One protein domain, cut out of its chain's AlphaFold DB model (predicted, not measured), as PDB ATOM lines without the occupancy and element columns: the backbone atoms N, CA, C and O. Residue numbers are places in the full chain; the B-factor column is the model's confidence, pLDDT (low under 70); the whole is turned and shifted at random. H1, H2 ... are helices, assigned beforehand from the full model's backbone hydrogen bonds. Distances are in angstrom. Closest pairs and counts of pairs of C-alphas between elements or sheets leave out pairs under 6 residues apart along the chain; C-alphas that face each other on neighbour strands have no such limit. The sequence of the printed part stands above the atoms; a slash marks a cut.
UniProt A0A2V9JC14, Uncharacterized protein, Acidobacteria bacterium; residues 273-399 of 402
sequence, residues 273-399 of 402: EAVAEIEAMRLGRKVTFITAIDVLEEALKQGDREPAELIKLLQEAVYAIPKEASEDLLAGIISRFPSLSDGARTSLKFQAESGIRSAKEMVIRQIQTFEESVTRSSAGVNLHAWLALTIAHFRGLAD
ATOM      1  N   GLU A 273      -0.439  -6.476   1.724       92.38
ATOM      2  CA  GLU A 273      -0.725  -5.187   2.356       92.38
ATOM      3  C   GLU A 273      -1.410  -5.379   3.711       92.38
ATOM      4  O   GLU A 273      -0.962  -4.815   4.705       92.38
ATOM      5  N   ALA A 274      -2.410  -6.262   3.793       92.62
ATOM      6  CA  ALA A 274      -3.065  -6.596   5.060       92.62
ATOM      7  C   ALA A 274      -2.089  -7.193   6.081       92.62
ATOM      8  O   ALA A 274      -2.154  -6.897   7.273       92.62
ATOM      9  N   VAL A 275      -1.170  -8.039   5.613       93.50
ATOM     10  CA  VAL A 275      -0.143  -8.648   6.466       93.50
ATOM     11  C   VAL A 275       0.820  -7.591   6.995       93.50
ATOM     12  O   VAL A 275       1.164  -7.608   8.178       93.50
ATOM     13  N   ALA A 276       1.224  -6.642   6.151       93.31
ATOM     14  CA  ALA A 276       2.071  -5.536   6.566       93.31
ATOM     15  C   ALA A 276       1.368  -4.625   7.591       93.31
ATOM     16  O   ALA A 276       1.999  -4.212   8.562       93.31
ATOM     17  N   GLU A 277       0.065  -4.370   7.430       92.81
ATOM     18  CA  GLU A 277      -0.757  -3.630   8.397       92.81
ATOM     19  C   GLU A 277      -0.827  -4.339   9.763       92.81
ATOM     20  O   GLU A 277      -0.612  -3.700  10.799       92.81
ATOM     21  N   ILE A 278      -1.050  -5.662   9.775       92.19
ATOM     22  CA  ILE A 278      -1.019  -6.489  10.997       92.19
ATOM     23  C   ILE A 278       0.345  -6.378  11.687       92.19
ATOM     24  O   ILE A 278       0.420  -6.116  12.890       92.19
ATOM     25  N   GLU A 279       1.431  -6.564  10.934       91.75
ATOM     26  CA  GLU A 279       2.787  -6.516  11.481       91.75
ATOM     27  C   GLU A 279       3.146  -5.123  12.005       91.75
ATOM     28  O   GLU A 279       3.766  -5.021  13.065       91.75
ATOM     29  N   ALA A 280       2.726  -4.056  11.320       93.69
ATOM     30  CA  ALA A 280       2.933  -2.686  11.771       93.69
ATOM     31  C   ALA A 280       2.267  -2.440  13.128       93.69
ATOM     32  O   ALA A 280       2.931  -1.999  14.070       93.69
ATOM     33  N   MET A 281       0.989  -2.806  13.268       92.81
ATOM     34  CA  MET A 281       0.263  -2.685  14.533       92.81
ATOM     35  C   MET A 281       0.906  -3.524  15.648       92.81
ATOM     36  O   MET A 281       1.077  -3.041  16.772       92.81
ATOM     37  N   ARG A 282       1.302  -4.768  15.351       90.94
ATOM     38  CA  ARG A 282       1.944  -5.671  16.320       90.94
ATOM     39  C   ARG A 282       3.284  -5.122  16.807       90.94
ATOM     40  O   ARG A 282       3.556  -5.142  18.006       90.94
ATOM     41  N   LEU A 283       4.117  -4.618  15.899       92.50
ATOM     42  CA  LEU A 283       5.421  -4.059  16.247       92.50
ATOM     43  C   LEU A 283       5.292  -2.735  17.008       92.50
ATOM     44  O   LEU A 283       6.014  -2.543  17.985       92.50
ATOM     45  N   GLY A 284       4.327  -1.883  16.643       94.69
ATOM     46  CA  GLY A 284       3.984  -0.688  17.416       94.69
ATOM     47  C   GLY A 284       3.611  -1.026  18.863       94.69
ATOM     48  O   GLY A 284       4.186  -0.474  19.798       94.69
ATOM     49  N   ARG A 285       2.732  -2.019  19.064       93.88
ATOM     50  CA  ARG A 285       2.393  -2.528  20.407       93.88
ATOM     51  C   ARG A 285       3.613  -3.041  21.163       93.88
ATOM     52  O   ARG A 285       3.794  -2.714  22.333       93.88
ATOM     53  N   LYS A 286       4.435  -3.856  20.499       93.38
ATOM     54  CA  LYS A 286       5.608  -4.488  21.106       93.38
ATOM     55  C   LYS A 286       6.592  -3.457  21.652       93.38
ATOM     56  O   LYS A 286       7.014  -3.594  22.796       93.38
ATOM     57  N   VAL A 287       6.944  -2.443  20.860       95.00
ATOM     58  CA  VAL A 287       7.874  -1.386  21.293       95.00
ATOM     59  C   VAL A 287       7.307  -0.638  22.500       95.00
ATOM     60  O   VAL A 287       8.017  -0.459  23.484       95.00
ATOM     61  N   THR A 288       6.017  -0.296  22.484       95.69
ATOM     62  CA  THR A 288       5.365   0.359  23.627       95.69
ATOM     63  C   THR A 288       5.367  -0.504  24.886       95.69
ATOM     64  O   THR A 288       5.633   0.016  25.968       95.69
ATOM     65  N   PHE A 289       5.101  -1.811  24.781       95.62
ATOM     66  CA  PHE A 289       5.154  -2.696  25.946       95.62
ATOM     67  C   PHE A 289       6.565  -2.863  26.495       95.62
ATOM     68  O   PHE A 289       6.705  -2.883  27.711       95.62
ATOM     69  N   ILE A 290       7.595  -2.930  25.645       95.44
ATOM     70  CA  ILE A 290       8.996  -2.937  26.097       95.44
ATOM     71  C   ILE A 290       9.278  -1.682  26.931       95.44
ATOM     72  O   ILE A 290       9.671  -1.797  28.087       95.44
ATOM     73  N   THR A 291       8.966  -0.498  26.399       96.00
ATOM     74  CA  THR A 291       9.166   0.765  27.122       96.00
ATOM     75  C   THR A 291       8.365   0.817  28.427       96.00
ATOM     76  O   THR A 291       8.864   1.274  29.452       96.00
ATOM     77  N   ALA A 292       7.119   0.334  28.422       95.88
ATOM     78  CA  ALA A 292       6.292   0.286  29.626       95.88
ATOM     79  C   ALA A 292       6.843  -0.693  30.677       95.88
ATOM     80  O   ALA A 292       6.774  -0.399  31.868       95.88
ATOM     81  N   ILE A 293       7.398  -1.834  30.260       96.25
ATOM     82  CA  ILE A 293       8.065  -2.788  31.155       96.25
ATOM     83  C   ILE A 293       9.259  -2.117  31.834       96.25
ATOM     84  O   ILE A 293       9.348  -2.198  33.055       96.25
ATOM     85  N   ASP A 294      10.102  -1.395  31.091       95.69
ATOM     86  CA  ASP A 294      11.253  -0.682  31.660       95.69
ATOM     87  C   ASP A 294      10.818   0.328  32.739       95.69
ATOM     88  O   ASP A 294      11.403   0.385  33.823       95.69
ATOM     89  N   VAL A 295       9.735   1.076  32.485       95.06
ATOM     90  CA  VAL A 295       9.138   2.015  33.456       95.06
ATOM     91  C   VAL A 295       8.656   1.296  34.722       95.06
ATOM     92  O   VAL A 295       8.912   1.755  35.838       95.06
ATOM     93  N   LEU A 296       7.960   0.165  34.573       94.12
ATOM     94  CA  LEU A 296       7.429  -0.606  35.702       94.12
ATOM     95  C   LEU A 296       8.536  -1.303  36.504       94.12
ATOM     96  O   LEU A 296       8.457  -1.375  37.730       94.12
ATOM     97  N   GLU A 297       9.570  -1.811  35.834       94.50
ATOM     98  CA  GLU A 297      10.730  -2.429  36.476       94.50
ATOM     99  C   GLU A 297      11.547  -1.415  37.268       94.50
ATOM    100  O   GLU A 297      12.014  -1.726  38.364       94.50
ATOM    101  N   GLU A 298      11.708  -0.199  36.747       92.19
ATOM    102  CA  GLU A 298      12.357   0.880  37.482       92.19
ATOM    103  C   GLU A 298      11.556   1.253  38.734       92.19
ATOM    104  O   GLU A 298      12.117   1.336  39.825       92.19
ATOM    105  N   ALA A 299      10.230   1.361  38.623       89.75
ATOM    106  CA  ALA A 299       9.369   1.578  39.784       89.75
ATOM    107  C   ALA A 299       9.477   0.450  40.824       89.75
ATOM    108  O   ALA A 299       9.506   0.722  42.023       89.75
ATOM    109  N   LEU A 300       9.591  -0.806  40.381       88.19
ATOM    110  CA  LEU A 300       9.760  -1.961  41.265       88.19
ATOM    111  C   LEU A 300      11.099  -1.932  42.027       88.19
ATOM    112  O   LEU A 300      11.174  -2.445  43.140       88.19
ATOM    113  N   LYS A 301      12.152  -1.335  41.451       88.19
ATOM    114  CA  LYS A 301      13.474  -1.201  42.092       88.19
ATOM    115  C   LYS A 301      13.524  -0.097  43.146       88.19
ATOM    116  O   LYS A 301      14.355  -0.174  44.047       88.19
ATOM    117  N   GLN A 302      12.650   0.905  43.070       81.44
ATOM    118  CA  GLN A 302      12.611   2.051  43.992       81.44
ATOM    119  C   GLN A 302      11.964   1.726  45.353       81.44
ATOM    120  O   GLN A 302      11.297   2.585  45.934       81.44
ATOM    121  N   GLY A 303      12.144   0.494  45.847       61.88
ATOM    122  CA  GLY A 303      11.564  -0.015  47.091       61.88
ATOM    123  C   GLY A 303      11.658   0.993  48.241       61.88
ATOM    124  O   GLY A 303      12.698   1.616  48.428       61.88
ATOM    125  N   ASP A 304      10.544   1.134  48.966       64.44
ATOM    126  CA  ASP A 304      10.282   2.038  50.106       64.44
ATOM    127  C   ASP A 304       9.629   3.402  49.806       64.44
ATOM    128  O   ASP A 304       9.381   4.171  50.734       64.44
ATOM    129  N   ARG A 305       9.255   3.711  48.557       75.06
ATOM    130  CA  ARG A 305       8.377   4.873  48.297       75.06
ATOM    131  C   ARG A 305       6.930   4.619  48.721       75.06
ATOM    132  O   ARG A 305       6.401   3.519  48.551       75.06
ATOM    133  N   GLU A 306       6.268   5.681  49.180       81.44
ATOM    134  CA  GLU A 306       4.827   5.675  49.434       81.44
ATOM    135  C   GLU A 306       4.055   5.308  48.149       81.44
ATOM    136  O   GLU A 306       4.307   5.901  47.091       81.44
ATOM    137  N   PRO A 307       3.090   4.365  48.199       81.44
ATOM    138  CA  PRO A 307       2.393   3.879  47.008       81.44
ATOM    139  C   PRO A 307       1.761   4.978  46.149       81.44
ATOM    140  O   PRO A 307       1.827   4.908  44.926       81.44
ATOM    141  N   ALA A 308       1.186   6.012  46.770       83.75
ATOM    142  CA  ALA A 308       0.557   7.123  46.054       83.75
ATOM    143  C   ALA A 308       1.568   7.946  45.233       83.75
ATOM    144  O   ALA A 308       1.279   8.349  44.107       83.75
ATOM    145  N   GLU A 309       2.772   8.165  45.768       86.25
ATOM    146  CA  GLU A 309       3.833   8.868  45.044       86.25
ATOM    147  C   GLU A 309       4.343   8.033  43.870       86.25
ATOM    148  O   GLU A 309       4.539   8.561  42.774       86.25
ATOM    149  N   LEU A 310       4.511   6.724  44.077       87.44
ATOM    150  CA  LEU A 310       4.977   5.822  43.028       87.44
ATOM    151  C   LEU A 310       3.948   5.675  41.899       87.44
ATOM    152  O   LEU A 310       4.328   5.708  40.732       87.44
ATOM    153  N   ILE A 311       2.649   5.597  42.217       88.69
ATOM    154  CA  ILE A 311       1.567   5.603  41.216       88.69
ATOM    155  C   ILE A 311       1.621   6.880  40.374       88.69
ATOM    156  O   ILE A 311       1.575   6.803  39.148       88.69
ATOM    157  N   LYS A 312       1.776   8.050  41.005       88.56
ATOM    158  CA  LYS A 312       1.869   9.321  40.280       88.56
ATOM    159  C   LYS A 312       3.083   9.356  39.346       88.56
ATOM    160  O   LYS A 312       2.961   9.774  38.200       88.56
ATOM    161  N   LEU A 313       4.244   8.890  39.811       88.94
ATOM    162  CA  LEU A 313       5.453   8.801  38.982       88.94
ATOM    163  C   LEU A 313       5.268   7.847  37.798       88.94
ATOM    164  O   LEU A 313       5.667   8.179  36.684       88.94
ATOM    165  N   LEU A 314       4.624   6.699  38.021       91.69
ATOM    166  CA  LEU A 314       4.284   5.743  36.968       91.69
ATOM    167  C   LEU A 314       3.350   6.352  35.924       91.69
ATOM    168  O   LEU A 314       3.583   6.178  34.731       91.69
ATOM    169  N   GLN A 315       2.316   7.079  36.349       91.44
ATOM    170  CA  GLN A 315       1.395   7.754  35.434       91.44
ATOM    171  C   GLN A 315       2.137   8.763  34.552       91.44
ATOM    172  O   GLN A 315       2.017   8.697  33.330       91.44
ATOM    173  N   GLU A 316       2.950   9.643  35.144       91.31
ATOM    174  CA  GLU A 316       3.730  10.632  34.387       91.31
ATOM    175  C   GLU A 316       4.726   9.965  33.421       91.31
ATOM    176  O   GLU A 316       4.823  10.359  32.258       91.31
ATOM    177  N   ALA A 317       5.411   8.901  33.857       92.88
ATOM    178  CA  ALA A 317       6.334   8.150  33.008       92.88
ATOM    179  C   ALA A 317       5.621   7.458  31.833       92.88
ATOM    180  O   ALA A 317       6.119   7.477  30.709       92.88
ATOM    181  N   VAL A 318       4.433   6.890  32.060       93.44
ATOM    182  CA  VAL A 318       3.634   6.269  30.997       93.44
ATOM    183  C   VAL A 318       3.075   7.315  30.038       93.44
ATOM    184  O   VAL A 318       3.111   7.090  28.830       93.44
ATOM    185  N   TYR A 319       2.612   8.475  30.515       92.00
ATOM    186  CA  TYR A 319       2.148   9.558  29.640       92.00
ATOM    187  C   TYR A 319       3.253  10.093  28.724       92.00
ATOM    188  O   TYR A 319       2.955  10.474  27.591       92.00
ATOM    189  N   ALA A 320       4.509  10.055  29.176       92.19
ATOM    190  CA  ALA A 320       5.675  10.453  28.393       92.19
ATOM    191  C   ALA A 320       6.067   9.458  27.282       92.19
ATOM    192  O   ALA A 320       6.891   9.801  26.434       92.19
ATOM    193  N   ILE A 321       5.491   8.247  27.244       93.06
ATOM    194  CA  ILE A 321       5.748   7.296  26.152       93.06
ATOM    195  C   ILE A 321       5.241   7.899  24.822       93.06
ATOM    196  O   ILE A 321       4.071   8.303  24.763       93.06
ATOM    197  N   PRO A 322       6.072   7.949  23.756       91.44
ATOM    198  CA  PRO A 322       5.692   8.520  22.461       91.44
ATOM    199  C   PRO A 322       4.451   7.865  21.847       91.44
ATOM    200  O   PRO A 322       4.200   6.676  22.054       91.44
ATOM    201  N   LYS A 323       3.690   8.636  21.062       89.75
ATOM    202  CA  LYS A 323       2.527   8.141  20.300       89.75
ATOM    203  C   LYS A 323       2.875   7.806  18.855       89.75
ATOM    204  O   LYS A 323       2.167   7.041  18.201       89.75
ATOM    205  N   GLU A 324       3.942   8.413  18.368       92.25
ATOM    206  CA  GLU A 324       4.399   8.354  16.997       92.25
ATOM    207  C   GLU A 324       5.309   7.146  16.791       92.25
ATOM    208  O   GLU A 324       6.166   6.821  17.619       92.25
ATOM    209  N   ALA A 325       5.152   6.489  15.646       93.12
ATOM    210  CA  ALA A 325       6.086   5.461  15.226       93.12
ATOM    211  C   ALA A 325       7.424   6.112  14.843       93.12
ATOM    212  O   ALA A 325       7.461   7.033  14.028       93.12
ATOM    213  N   SER A 326       8.529   5.613  15.403       93.75
ATOM    214  CA  SER A 326       9.874   6.036  14.996       93.75
ATOM    215  C   SER A 326      10.142   5.675  13.532       93.75
ATOM    216  O   SER A 326       9.707   4.613  13.077       93.75
ATOM    217  N   GLU A 327      10.945   6.479  12.838       92.50
ATOM    218  CA  GLU A 327      11.361   6.190  11.459       92.50
ATOM    219  C   GLU A 327      12.058   4.823  11.330       92.50
ATOM    220  O   GLU A 327      11.790   4.090  10.382       92.50
ATOM    221  N   ASP A 328      12.856   4.413  12.324       93.81
ATOM    222  CA  ASP A 328      13.531   3.105  12.334       93.81
ATOM    223  C   ASP A 328      12.543   1.928  12.366       93.81
ATOM    224  O   ASP A 328      12.702   0.945  11.636       93.81
ATOM    225  N   LEU A 329      11.482   2.038  13.174       93.12
ATOM    226  CA  LEU A 329      10.391   1.057  13.221       93.12
ATOM    227  C   LEU A 329       9.719   0.924  11.848       93.12
ATOM    228  O   LEU A 329       9.526  -0.192  11.359       93.12
ATOM    229  N   LEU A 330       9.388   2.054  11.218       92.25
ATOM    230  CA  LEU A 330       8.737   2.082   9.907       92.25
ATOM    231  C   LEU A 330       9.651   1.528   8.813       92.25
ATOM    232  O   LEU A 330       9.219   0.678   8.035       92.25
ATOM    233  N   ALA A 331      10.921   1.936   8.783       91.56
ATOM    234  CA  ALA A 331      11.917   1.423   7.849       91.56
ATOM    235  C   ALA A 331      12.093  -0.098   7.992       91.56
ATOM    236  O   ALA A 331      12.119  -0.819   6.990       91.56
ATOM    237  N   GLY A 332      12.128  -0.600   9.231       91.19
ATOM    238  CA  GLY A 332      12.176  -2.029   9.529       91.19
ATOM    239  C   GLY A 332      10.979  -2.796   8.961       91.19
ATOM    240  O   GLY A 332      11.167  -3.834   8.323       91.19
ATOM    241  N   ILE A 333       9.757  -2.275   9.114       90.25
ATOM    242  CA  ILE A 333       8.548  -2.890   8.536       90.25
ATOM    243  C   ILE A 333       8.611  -2.860   7.007       90.25
ATOM    244  O   ILE A 333       8.469  -3.896   6.361       90.25
ATOM    245  N   ILE A 334       8.873  -1.689   6.427       90.56
ATOM    246  CA  ILE A 334       8.906  -1.474   4.976       90.56
ATOM    247  C   ILE A 334       9.921  -2.401   4.295       90.56
ATOM    248  O   ILE A 334       9.639  -2.945   3.228       90.56
ATOM    249  N   SER A 335      11.079  -2.630   4.922       91.56
ATOM    250  CA  SER A 335      12.115  -3.523   4.389       91.56
ATOM    251  C   SER A 335      11.639  -4.971   4.192       91.56
ATOM    252  O   SER A 335      12.133  -5.661   3.302       91.56
ATOM    253  N   ARG A 336      10.648  -5.425   4.977       89.38
ATOM    254  CA  ARG A 336      10.064  -6.775   4.890       89.38
ATOM    255  C   ARG A 336       8.990  -6.890   3.806       89.38
ATOM    256  O   ARG A 336       8.680  -8.000   3.385       89.38
ATOM    257  N   PHE A 337       8.454  -5.761   3.342       90.00
ATOM    258  CA  PHE A 337       7.390  -5.693   2.339       90.00
ATOM    259  C   PHE A 337       7.752  -4.699   1.215       90.00
ATOM    260  O   PHE A 337       7.097  -3.668   1.041       90.00
ATOM    261  N   PRO A 338       8.800  -4.984   0.417       86.06
ATOM    262  CA  PRO A 338       9.316  -4.038  -0.576       86.06
ATOM    263  C   PRO A 338       8.331  -3.742  -1.717       86.06
ATOM    264  O   PRO A 338       8.446  -2.698  -2.358       86.06
ATOM    265  N   SER A 339       7.358  -4.624  -1.961       87.75
ATOM    266  CA  SER A 339       6.363  -4.508  -3.033       87.75
ATOM    267  C   SER A 339       5.151  -3.632  -2.691       87.75
ATOM    268  O   SER A 339       4.232  -3.545  -3.502       87.75
ATOM    269  N   LEU A 340       5.107  -3.013  -1.506       88.81
ATOM    270  CA  LEU A 340       3.985  -2.158  -1.110       88.81
ATOM    271  C   LEU A 340       3.939  -0.856  -1.911       88.81
ATOM    272  O   LEU A 340       4.969  -0.202  -2.115       88.81
ATOM    273  N   SER A 341       2.718  -0.463  -2.278       86.12
ATOM    274  CA  SER A 341       2.412   0.834  -2.884       86.12
ATOM    275  C   SER A 341       2.678   1.997  -1.914       86.12
ATOM    276  O   SER A 341       2.742   1.811  -0.697       86.12
ATOM    277  N   ASP A 342       2.794   3.223  -2.427       82.38
ATOM    278  CA  ASP A 342       2.992   4.414  -1.582       82.38
ATOM    279  C   ASP A 342       1.798   4.680  -0.645       82.38
ATOM    280  O   ASP A 342       1.971   5.086   0.508       82.38
ATOM    281  N   GLY A 343       0.578   4.390  -1.114       81.31
ATOM    282  CA  GLY A 343      -0.633   4.451  -0.292       81.31
ATOM    283  C   GLY A 343      -0.578   3.461   0.873       81.31
ATOM    284  O   GLY A 343      -0.792   3.851   2.022       81.31
ATOM    285  N   ALA A 344      -0.175   2.219   0.596       82.19
ATOM    286  CA  ALA A 344       0.010   1.186   1.610       82.19
ATOM    287  C   ALA A 344       1.066   1.591   2.651       82.19
ATOM    288  O   ALA A 344       0.842   1.452   3.850       82.19
ATOM    289  N   ARG A 345       2.193   2.178   2.220       82.25
ATOM    290  CA  ARG A 345       3.246   2.677   3.129       82.25
ATOM    291  C   ARG A 345       2.733   3.755   4.083       82.25
ATOM    292  O   ARG A 345       3.121   3.768   5.248       82.25
ATOM    293  N   THR A 346       1.836   4.620   3.616       82.00
ATOM    294  CA  THR A 346       1.184   5.623   4.473       82.00
ATOM    295  C   THR A 346       0.256   4.958   5.496       82.00
ATOM    296  O   THR A 346       0.276   5.336   6.669       82.00
ATOM    297  N   SER A 347      -0.497   3.925   5.090       86.31
ATOM    298  CA  SER A 347      -1.323   3.118   6.006       86.31
ATOM    299  C   SER A 347      -0.478   2.467   7.108       86.31
ATOM    300  O   SER A 347      -0.861   2.498   8.276       86.31
ATOM    301  N   LEU A 348       0.727   1.969   6.791       91.50
ATOM    302  CA  LEU A 348       1.603   1.333   7.787       91.50
ATOM    303  C   LEU A 348       1.941   2.240   8.965       91.50
ATOM    304  O   LEU A 348       1.941   1.777  10.106       91.50
ATOM    305  N   LYS A 349       2.209   3.526   8.710       91.88
ATOM    306  CA  LYS A 349       2.467   4.489   9.785       91.88
ATOM    307  C   LYS A 349       1.264   4.596  10.713       91.88
ATOM    308  O   LYS A 349       1.410   4.438  11.923       91.88
ATOM    309  N   PHE A 350       0.076   4.770  10.140       90.94
ATOM    310  CA  PHE A 350      -1.164   4.829  10.906       90.94
ATOM    311  C   PHE A 350      -1.394   3.554  11.733       90.94
ATOM    312  O   PHE A 350      -1.767   3.645  12.903       90.94
ATOM    313  N   GLN A 351      -1.137   2.371  11.166       92.81
ATOM    314  CA  GLN A 351      -1.307   1.097  11.873       92.81
ATOM    315  C   GLN A 351      -0.288   0.907  13.000       92.81
ATOM    316  O   GLN A 351      -0.662   0.481  14.093       92.81
ATOM    317  N   ALA A 352       0.977   1.277  12.783       94.75
ATOM    318  CA  ALA A 352       1.999   1.246  13.826       94.75
ATOM    319  C   ALA A 352       1.636   2.173  14.996       94.75
ATOM    320  O   ALA A 352       1.642   1.745  16.150       94.75
ATOM    321  N   GLU A 353       1.231   3.409  14.700       94.38
ATOM    322  CA  GLU A 353       0.775   4.380  15.702       94.38
ATOM    323  C   GLU A 353      -0.509   3.929  16.412       94.38
ATOM    324  O   GLU A 353      -0.664   4.126  17.615       94.38
ATOM    325  N   SER A 354      -1.427   3.270  15.700       91.62
ATOM    326  CA  SER A 354      -2.609   2.635  16.299       91.62
ATOM    327  C   SER A 354      -2.211   1.539  17.292       91.62
ATOM    328  O   SER A 354      -2.729   1.475  18.409       91.62
ATOM    329  N   GLY A 355      -1.219   0.721  16.928       93.25
ATOM    330  CA  GLY A 355      -0.602  -0.254  17.818       93.25
ATOM    331  C   GLY A 355      -0.038   0.392  19.083       93.25
ATOM    332  O   GLY A 355      -0.408  -0.018  20.187       93.25
ATOM    333  N   ILE A 356       0.776   1.440  18.922       95.69
ATOM    334  CA  ILE A 356       1.383   2.214  20.015       95.69
ATOM    335  C   ILE A 356       0.311   2.768  20.958       95.69
ATOM    336  O   ILE A 356       0.365   2.498  22.161       95.69
ATOM    337  N   ARG A 357      -0.693   3.478  20.424       93.00
ATOM    338  CA  ARG A 357      -1.794   4.044  21.219       93.00
ATOM    339  C   ARG A 357      -2.553   2.960  21.976       93.00
ATOM    340  O   ARG A 357      -2.725   3.079  23.183       93.00
ATOM    341  N   SER A 358      -2.926   1.865  21.309       91.75
ATOM    342  CA  SER A 358      -3.686   0.784  21.956       91.75
ATOM    343  C   SER A 358      -2.921   0.115  23.107       91.75
ATOM    344  O   SER A 358      -3.513  -0.228  24.129       91.75
ATOM    345  N   ALA A 359      -1.603  -0.066  22.965       94.31
ATOM    346  CA  ALA A 359      -0.759  -0.603  24.029       94.31
ATOM    347  C   ALA A 359      -0.644   0.386  25.193       94.31
ATOM    348  O   ALA A 359      -0.823  -0.004  26.347       94.31
ATOM    349  N   LYS A 360      -0.419   1.670  24.895       95.12
ATOM    350  CA  LYS A 360      -0.311   2.734  25.898       95.12
ATOM    351  C   LYS A 360      -1.609   2.904  26.694       95.12
ATOM    352  O   LYS A 360      -1.571   2.916  27.923       95.12
ATOM    353  N   GLU A 361      -2.761   2.926  26.026       92.25
ATOM    354  CA  GLU A 361      -4.085   2.954  26.664       92.25
ATOM    355  C   GLU A 361      -4.291   1.778  27.627       92.25
ATOM    356  O   GLU A 361      -4.859   1.941  28.710       92.25
ATOM    357  N   MET A 362      -3.820   0.583  27.260       94.06
ATOM    358  CA  MET A 362      -3.924  -0.591  28.120       94.06
ATOM    359  C   MET A 362      -3.048  -0.467  29.371       94.06
ATOM    360  O   MET A 362      -3.506  -0.806  30.461       94.06
ATOM    361  N   VAL A 363      -1.825   0.057  29.239       95.31
ATOM    362  CA  VAL A 363      -0.929   0.328  30.378       95.31
ATOM    363  C   VAL A 363      -1.566   1.343  31.331       95.31
ATOM    364  O   VAL A 363      -1.673   1.075  32.528       95.31
ATOM    365  N   ILE A 364      -2.066   2.464  30.799       93.94
ATOM    366  CA  ILE A 364      -2.765   3.501  31.576       93.94
ATOM    367  C   ILE A 364      -3.948   2.893  32.338       93.94
ATOM    368  O   ILE A 364      -4.091   3.105  33.542       93.94
ATOM    369  N   ARG A 365      -4.768   2.081  31.661       92.50
ATOM    370  CA  ARG A 365      -5.933   1.429  32.271       92.50
ATOM    371  C   ARG A 365      -5.554   0.480  33.408       92.50
ATOM    372  O   ARG A 365      -6.277   0.422  34.402       92.50
ATOM    373  N   GLN A 366      -4.459  -0.270  33.280       93.56
ATOM    374  CA  GLN A 366      -3.987  -1.158  34.350       93.56
ATOM    375  C   GLN A 366      -3.577  -0.361  35.594       93.56
ATOM    376  O   GLN A 366      -3.981  -0.723  36.699       93.56
ATOM    377  N   ILE A 367      -2.857   0.754  35.417       92.50
ATOM    378  CA  ILE A 367      -2.477   1.648  36.522       92.50
ATOM    379  C   ILE A 367      -3.724   2.238  37.197       92.50
ATOM    380  O   ILE A 367      -3.845   2.182  38.418       92.50
ATOM    381  N   GLN A 368      -4.684   2.737  36.413       90.62
ATOM    382  CA  GLN A 368      -5.944   3.288  36.935       90.62
ATOM    383  C   GLN A 368      -6.759   2.237  37.698       90.62
ATOM    384  O   GLN A 368      -7.253   2.497  38.792       90.62
ATOM    385  N   THR A 369      -6.859   1.018  37.161       90.12
ATOM    386  CA  THR A 369      -7.578  -0.085  37.819       90.12
ATOM    387  C   THR A 369      -6.942  -0.434  39.165       90.12
ATOM    388  O   THR A 369      -7.649  -0.697  40.141       90.12
ATOM    389  N   PHE A 370      -5.609  -0.405  39.241       89.94
ATOM    390  CA  PHE A 370      -4.894  -0.591  40.495       89.94
ATOM    391  C   PHE A 370      -5.163   0.548  41.486       89.94
ATOM    392  O   PHE A 370      -5.546   0.273  42.624       89.94
ATOM    393  N   GLU A 371      -5.045   1.805  41.065       88.69
ATOM    394  CA  GLU A 371      -5.307   2.984  41.903       88.69
ATOM    395  C   GLU A 371      -6.731   2.975  42.492       88.69
ATOM    396  O   GLU A 371      -6.934   3.175  43.695       88.69
ATOM    397  N   GLU A 372      -7.730   2.639  41.676       86.38
ATOM    398  CA  GLU A 372      -9.109   2.476  42.136       86.38
ATOM    399  C   GLU A 372      -9.267   1.334  43.149       86.38
ATOM    400  O   GLU A 372     -10.120   1.409  44.037       86.38
ATOM    401  N   SER A 373      -8.493   0.253  43.005       84.81
ATOM    402  CA  SER A 373      -8.528  -0.884  43.930       84.81
ATOM    403  C   SER A 373      -7.901  -0.539  45.283       84.81
ATOM    404  O   SER A 373      -8.458  -0.905  46.319       84.81
ATOM    405  N   VAL A 374      -6.814   0.242  45.281       81.69
ATOM    406  CA  VAL A 374      -6.176   0.778  46.493       81.69
ATOM    407  C   VAL A 374      -7.135   1.712  47.225       81.69
ATOM    408  O   VAL A 374      -7.271   1.622  48.440       81.69
ATOM    409  N   THR A 375      -7.864   2.553  46.489       76.62
ATOM    410  CA  THR A 375      -8.829   3.502  47.071       76.62
ATOM    411  C   THR A 375     -10.048   2.802  47.688       76.62
ATOM    412  O   THR A 375     -10.609   3.277  48.673       76.62
ATOM    413  N   ARG A 376     -10.488   1.673  47.111       74.38
ATOM    414  CA  ARG A 376     -11.700   0.948  47.539       74.38
ATOM    415  C   ARG A 376     -11.460  -0.123  48.603       74.38
ATOM    416  O   ARG A 376     -12.411  -0.500  49.287       74.38
ATOM    417  N   SER A 377     -10.245  -0.653  48.721       68.94
ATOM    418  CA  SER A 377      -9.948  -1.773  49.617       68.94
ATOM    419  C   SER A 377      -9.374  -1.303  50.952       68.94
ATOM    420  O   SER A 377      -8.349  -0.632  50.995       68.94
ATOM    421  N   SER A 378      -9.984  -1.730  52.062       54.53
ATOM    422  CA  SER A 378      -9.394  -1.601  53.405       54.53
ATOM    423  C   SER A 378      -8.281  -2.624  53.665       54.53
ATOM    424  O   SER A 378      -7.460  -2.432  54.562       54.53
ATOM    425  N   ALA A 379      -8.232  -3.705  52.880       56.12
ATOM    426  CA  ALA A 379      -7.128  -4.654  52.854       56.12
ATOM    427  C   ALA A 379      -6.104  -4.165  51.821       56.12
ATOM    428  O   ALA A 379      -6.384  -4.183  50.621       56.12
ATOM    429  N   GLY A 380      -4.951  -3.678  52.284       59.44
ATOM    430  CA  GLY A 380      -3.930  -3.073  51.427       59.44
ATOM    431  C   GLY A 380      -3.571  -3.952  50.224       59.44
ATOM    432  O   GLY A 380      -3.163  -5.103  50.382       59.44
ATOM    433  N   VAL A 381      -3.726  -3.410  49.016       71.94
ATOM    434  CA  VAL A 381      -3.269  -4.064  47.786       71.94
ATOM    435  C   VAL A 381      -1.759  -3.849  47.675       71.94
ATOM    436  O   VAL A 381      -1.276  -2.721  47.754       71.94
ATOM    437  N   ASN A 382      -0.991  -4.930  47.527       85.50
ATOM    438  CA  ASN A 382       0.466  -4.851  47.485       85.50
ATOM    439  C   ASN A 382       0.947  -4.367  46.102       85.50
ATOM    440  O   ASN A 382       0.860  -5.103  45.117       85.50
ATOM    441  N   LEU A 383       1.485  -3.143  46.048       86.75
ATOM    442  CA  LEU A 383       2.000  -2.517  44.826       86.75
ATOM    443  C   LEU A 383       3.135  -3.319  44.168       86.75
ATOM    444  O   LEU A 383       3.134  -3.467  42.952       86.75
ATOM    445  N   HIS A 384       4.053  -3.903  44.944       88.31
ATOM    446  CA  HIS A 384       5.143  -4.724  44.395       88.31
ATOM    447  C   HIS A 384       4.612  -5.989  43.713       88.31
ATOM    448  O   HIS A 384       5.051  -6.340  42.619       88.31
ATOM    449  N   ALA A 385       3.638  -6.662  44.334       89.31
ATOM    450  CA  ALA A 385       3.008  -7.841  43.748       89.31
ATOM    451  C   ALA A 385       2.250  -7.486  42.459       89.31
ATOM    452  O   ALA A 385       2.349  -8.212  41.468       89.31
ATOM    453  N   TRP A 386       1.531  -6.357  42.450       92.31
ATOM    454  CA  TRP A 386       0.852  -5.873  41.249       92.31
ATOM    455  C   TRP A 386       1.839  -5.522  40.126       92.31
ATOM    456  O   TRP A 386       1.632  -5.958  38.993       92.31
ATOM    457  N   LEU A 387       2.931  -4.811  40.433       93.12
ATOM    458  CA  LEU A 387       3.988  -4.483  39.471       93.12
ATOM    459  C   LEU A 387       4.579  -5.751  38.844       93.12
ATOM    460  O   LEU A 387       4.611  -5.866  37.622       93.12
ATOM    461  N   ALA A 388       4.967  -6.735  39.660       92.44
ATOM    462  CA  ALA A 388       5.542  -7.992  39.179       92.44
ATOM    463  C   ALA A 388       4.589  -8.760  38.242       92.44
ATOM    464  O   ALA A 388       5.002  -9.231  37.181       92.44
ATOM    465  N   LEU A 389       3.302  -8.853  38.598       92.88
ATOM    466  CA  LEU A 389       2.288  -9.502  37.758       92.88
ATOM    467  C   LEU A 389       2.043  -8.738  36.451       92.88
ATOM    468  O   LEU A 389       1.901  -9.353  35.393       92.88
ATOM    469  N   THR A 390       2.018  -7.409  36.515       94.19
ATOM    470  CA  THR A 390       1.787  -6.545  35.351       94.19
ATOM    471  C   THR A 390       2.960  -6.616  34.373       94.19
ATOM    472  O   THR A 390       2.745  -6.768  33.172       94.19
ATOM    473  N   ILE A 391       4.198  -6.621  34.880       94.56
ATOM    474  CA  ILE A 391       5.411  -6.835  34.081       94.56
ATOM    475  C   ILE A 391       5.353  -8.193  33.372       94.56
ATOM    476  O   ILE A 391       5.531  -8.256  32.156       94.56
ATOM    477  N   ALA A 392       5.048  -9.276  34.095       92.38
ATOM    478  CA  ALA A 392       4.942 -10.610  33.500       92.38
ATOM    479  C   ALA A 392       3.852 -10.676  32.415       92.38
ATOM    480  O   ALA A 392       4.058 -11.265  31.352       92.38
ATOM    481  N   HIS A 393       2.708 -10.027  32.649       92.12
ATOM    482  CA  HIS A 393       1.638  -9.931  31.662       92.12
ATOM    483  C   HIS A 393       2.095  -9.201  30.389       92.12
ATOM    484  O   HIS A 393       1.908  -9.718  29.286       92.12
ATOM    485  N   PHE A 394       2.741  -8.038  30.521       93.56
ATOM    486  CA  PHE A 394       3.223  -7.268  29.373       93.56
ATOM    487  C   PHE A 394       4.380  -7.947  28.638       93.56
ATOM    488  O   PHE A 394       4.413  -7.879  27.410       93.56
ATOM    489  N   ARG A 395       5.266  -8.685  29.326       92.12
ATOM    490  CA  ARG A 395       6.277  -9.537  28.668       92.12
ATOM    491  C   ARG A 395       5.620 -10.566  27.749       92.12
ATOM    492  O   ARG A 395       6.036 -10.710  26.599       92.12
ATOM    493  N   GLY A 396       4.538 -11.196  28.213       88.44
ATOM    494  CA  GLY A 396       3.741 -12.121  27.406       88.44
ATOM    495  C   GLY A 396       3.119 -11.474  26.164       88.44
ATOM    496  O   GLY A 396       3.087 -12.099  25.109       88.44
ATOM    497  N   LEU A 397       2.665 -10.220  26.258       88.44
ATOM    498  CA  LEU A 397       2.094  -9.480  25.122       88.44
ATOM    499  C   LEU A 397       3.144  -8.910  24.159       88.44
ATOM    500  O   LEU A 397       2.857  -8.725  22.979       88.44
ATOM    501  N   ALA A 398       4.350  -8.628  24.647       87.25
ATOM    502  CA  ALA A 398       5.476  -8.160  23.843       87.25
ATOM    503  C   ALA A 398       6.243  -9.305  23.146       87.25
ATOM    504  O   ALA A 398       7.233  -9.051  22.448       87.25
ATOM    505  N   ASP A 399       5.805 -10.556  23.336       79.38
ATOM    506  CA  ASP A 399       6.506 -11.772  22.915       79.38
ATOM    507  C   ASP A 399       7.955 -11.835  23.452       79.38
ATOM    508  O   ASP A 399       8.875 -12.257  22.741       79.38
TER     509      ASP A 399
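Overview. This is residues 273 to 399 of the 402 residues of an uncharacterized protein of Acidobacteria bacterium (UniProt A0A2V9JC14). This is a long, slim rod of helices: two long helices, H4 and H1, run the same way side by side, and two shorter ones, H2 and H5, run back along the half of the rod where H1 and H4 end, making an up-and-down bundle of H1, H2, H4 and H5, in which each helix runs against the one before it. Near the other end of the rod, the short helix H3 slants across H1 and H4, and the turn at residues 375 to 380, of which 375 and 376 belong to H4, sticks out at the end by H2 and H5. The printed part has 127 residues with five named helices, in the order H1, H2, H3, H4, H5, and no named strand; the class is all helix. The whole is only just loose, close to compact, with a radius of gyration of the C-alphas of 17.1 A and spans of 58 by 24 by 22 A.

Arrangement. Begin with the longest helix, H4, residues 342 to 376, and look beside it for the hub, H1, residues 273 to 301, which touches the four other helices. H1 and H4 touch with 44 pairs of C-alphas within 8 A, and the closest, those of Met 281 and Gly 355, are 4.2 A apart. They run the same way at a shallow tilt of 34 degrees, only just short of steep. Look next at H2, residues 307 to 319, which touches residues 360 to 371 of H4 alone; the closest C-alphas are those of Val 318 and Ile 364, 7.0 A apart, and the tilt is a shallow 10 degrees, opposite ways. H1 and H2 form a helical hairpin at a shallow tilt of 30 degrees, and H1 touches H2 with residues 292 to 299 alone, closest at the C-alphas of Ala 292 and Val 318, 6.7 A. H5, residues 383 to 397, touches H1, closest at the C-alphas of Ile 293 and Ile 391, 5.7 A, at a shallow tilt of 22 degrees, opposite ways. H4 and H5 are close but not clearly touching, with the closest C-alphas, those of Phe 370 and Trp 386, 7.8 A apart. H2 and H5 are also close but not clearly touching, with Pro 307 and Leu 383 6.8 A apart at their closest C-alphas. H3, residues 327 to 336, touches residues 276 to 284 of H1 alone, with the C-alphas of Ala 280 and Ile 333 closest at 6.5 A, at a steep tilt of 42 degrees. H3 touches residues 345 to 352 of H4 alone, with the C-alphas of Leu 330 and Lys 349 closest at 6.7 A, at a steep tilt of 57 degrees. H3 is apart from H5 and from H2. The helix packing is mostly aligned, but only just: of 6 pairs that touch, 4 are at a shallow tilt. In H1, H2 and H5 every O i to N i+4 pair is within hydrogen-bond range; in H3 it is 5 of 6 and in H4 29 of 31.

Along the chain. Find C-alpha 342 at (2.992, 4.414, -1.582); from there H4 runs 51.4 A to C-alpha 376 at (-11.700, 0.948, 47.539). H1 runs 42.4 A from C-alpha 273 to C-alpha 301. H5 spans 20.9 A and ends at C-alpha 397 at (2.094, -9.480, 25.122). H2 spans 18.3 A, and H3 14.6 A.

Size, cuts and confidence. The outline is a rod, and the two C-alphas farthest apart, those of Ser 339 and Ser 378, are 58.7 A from each other. The printed part, residues 273 to 399, has no cut. The links H1 to H2 and H3 to H4 are tight, those from H2 to H3 and H4 to H5 are short, and no link is long. The mean pLDDT of the printed part is 88.9; look for values under 70 at residues 303 to 304 and 377 to 380.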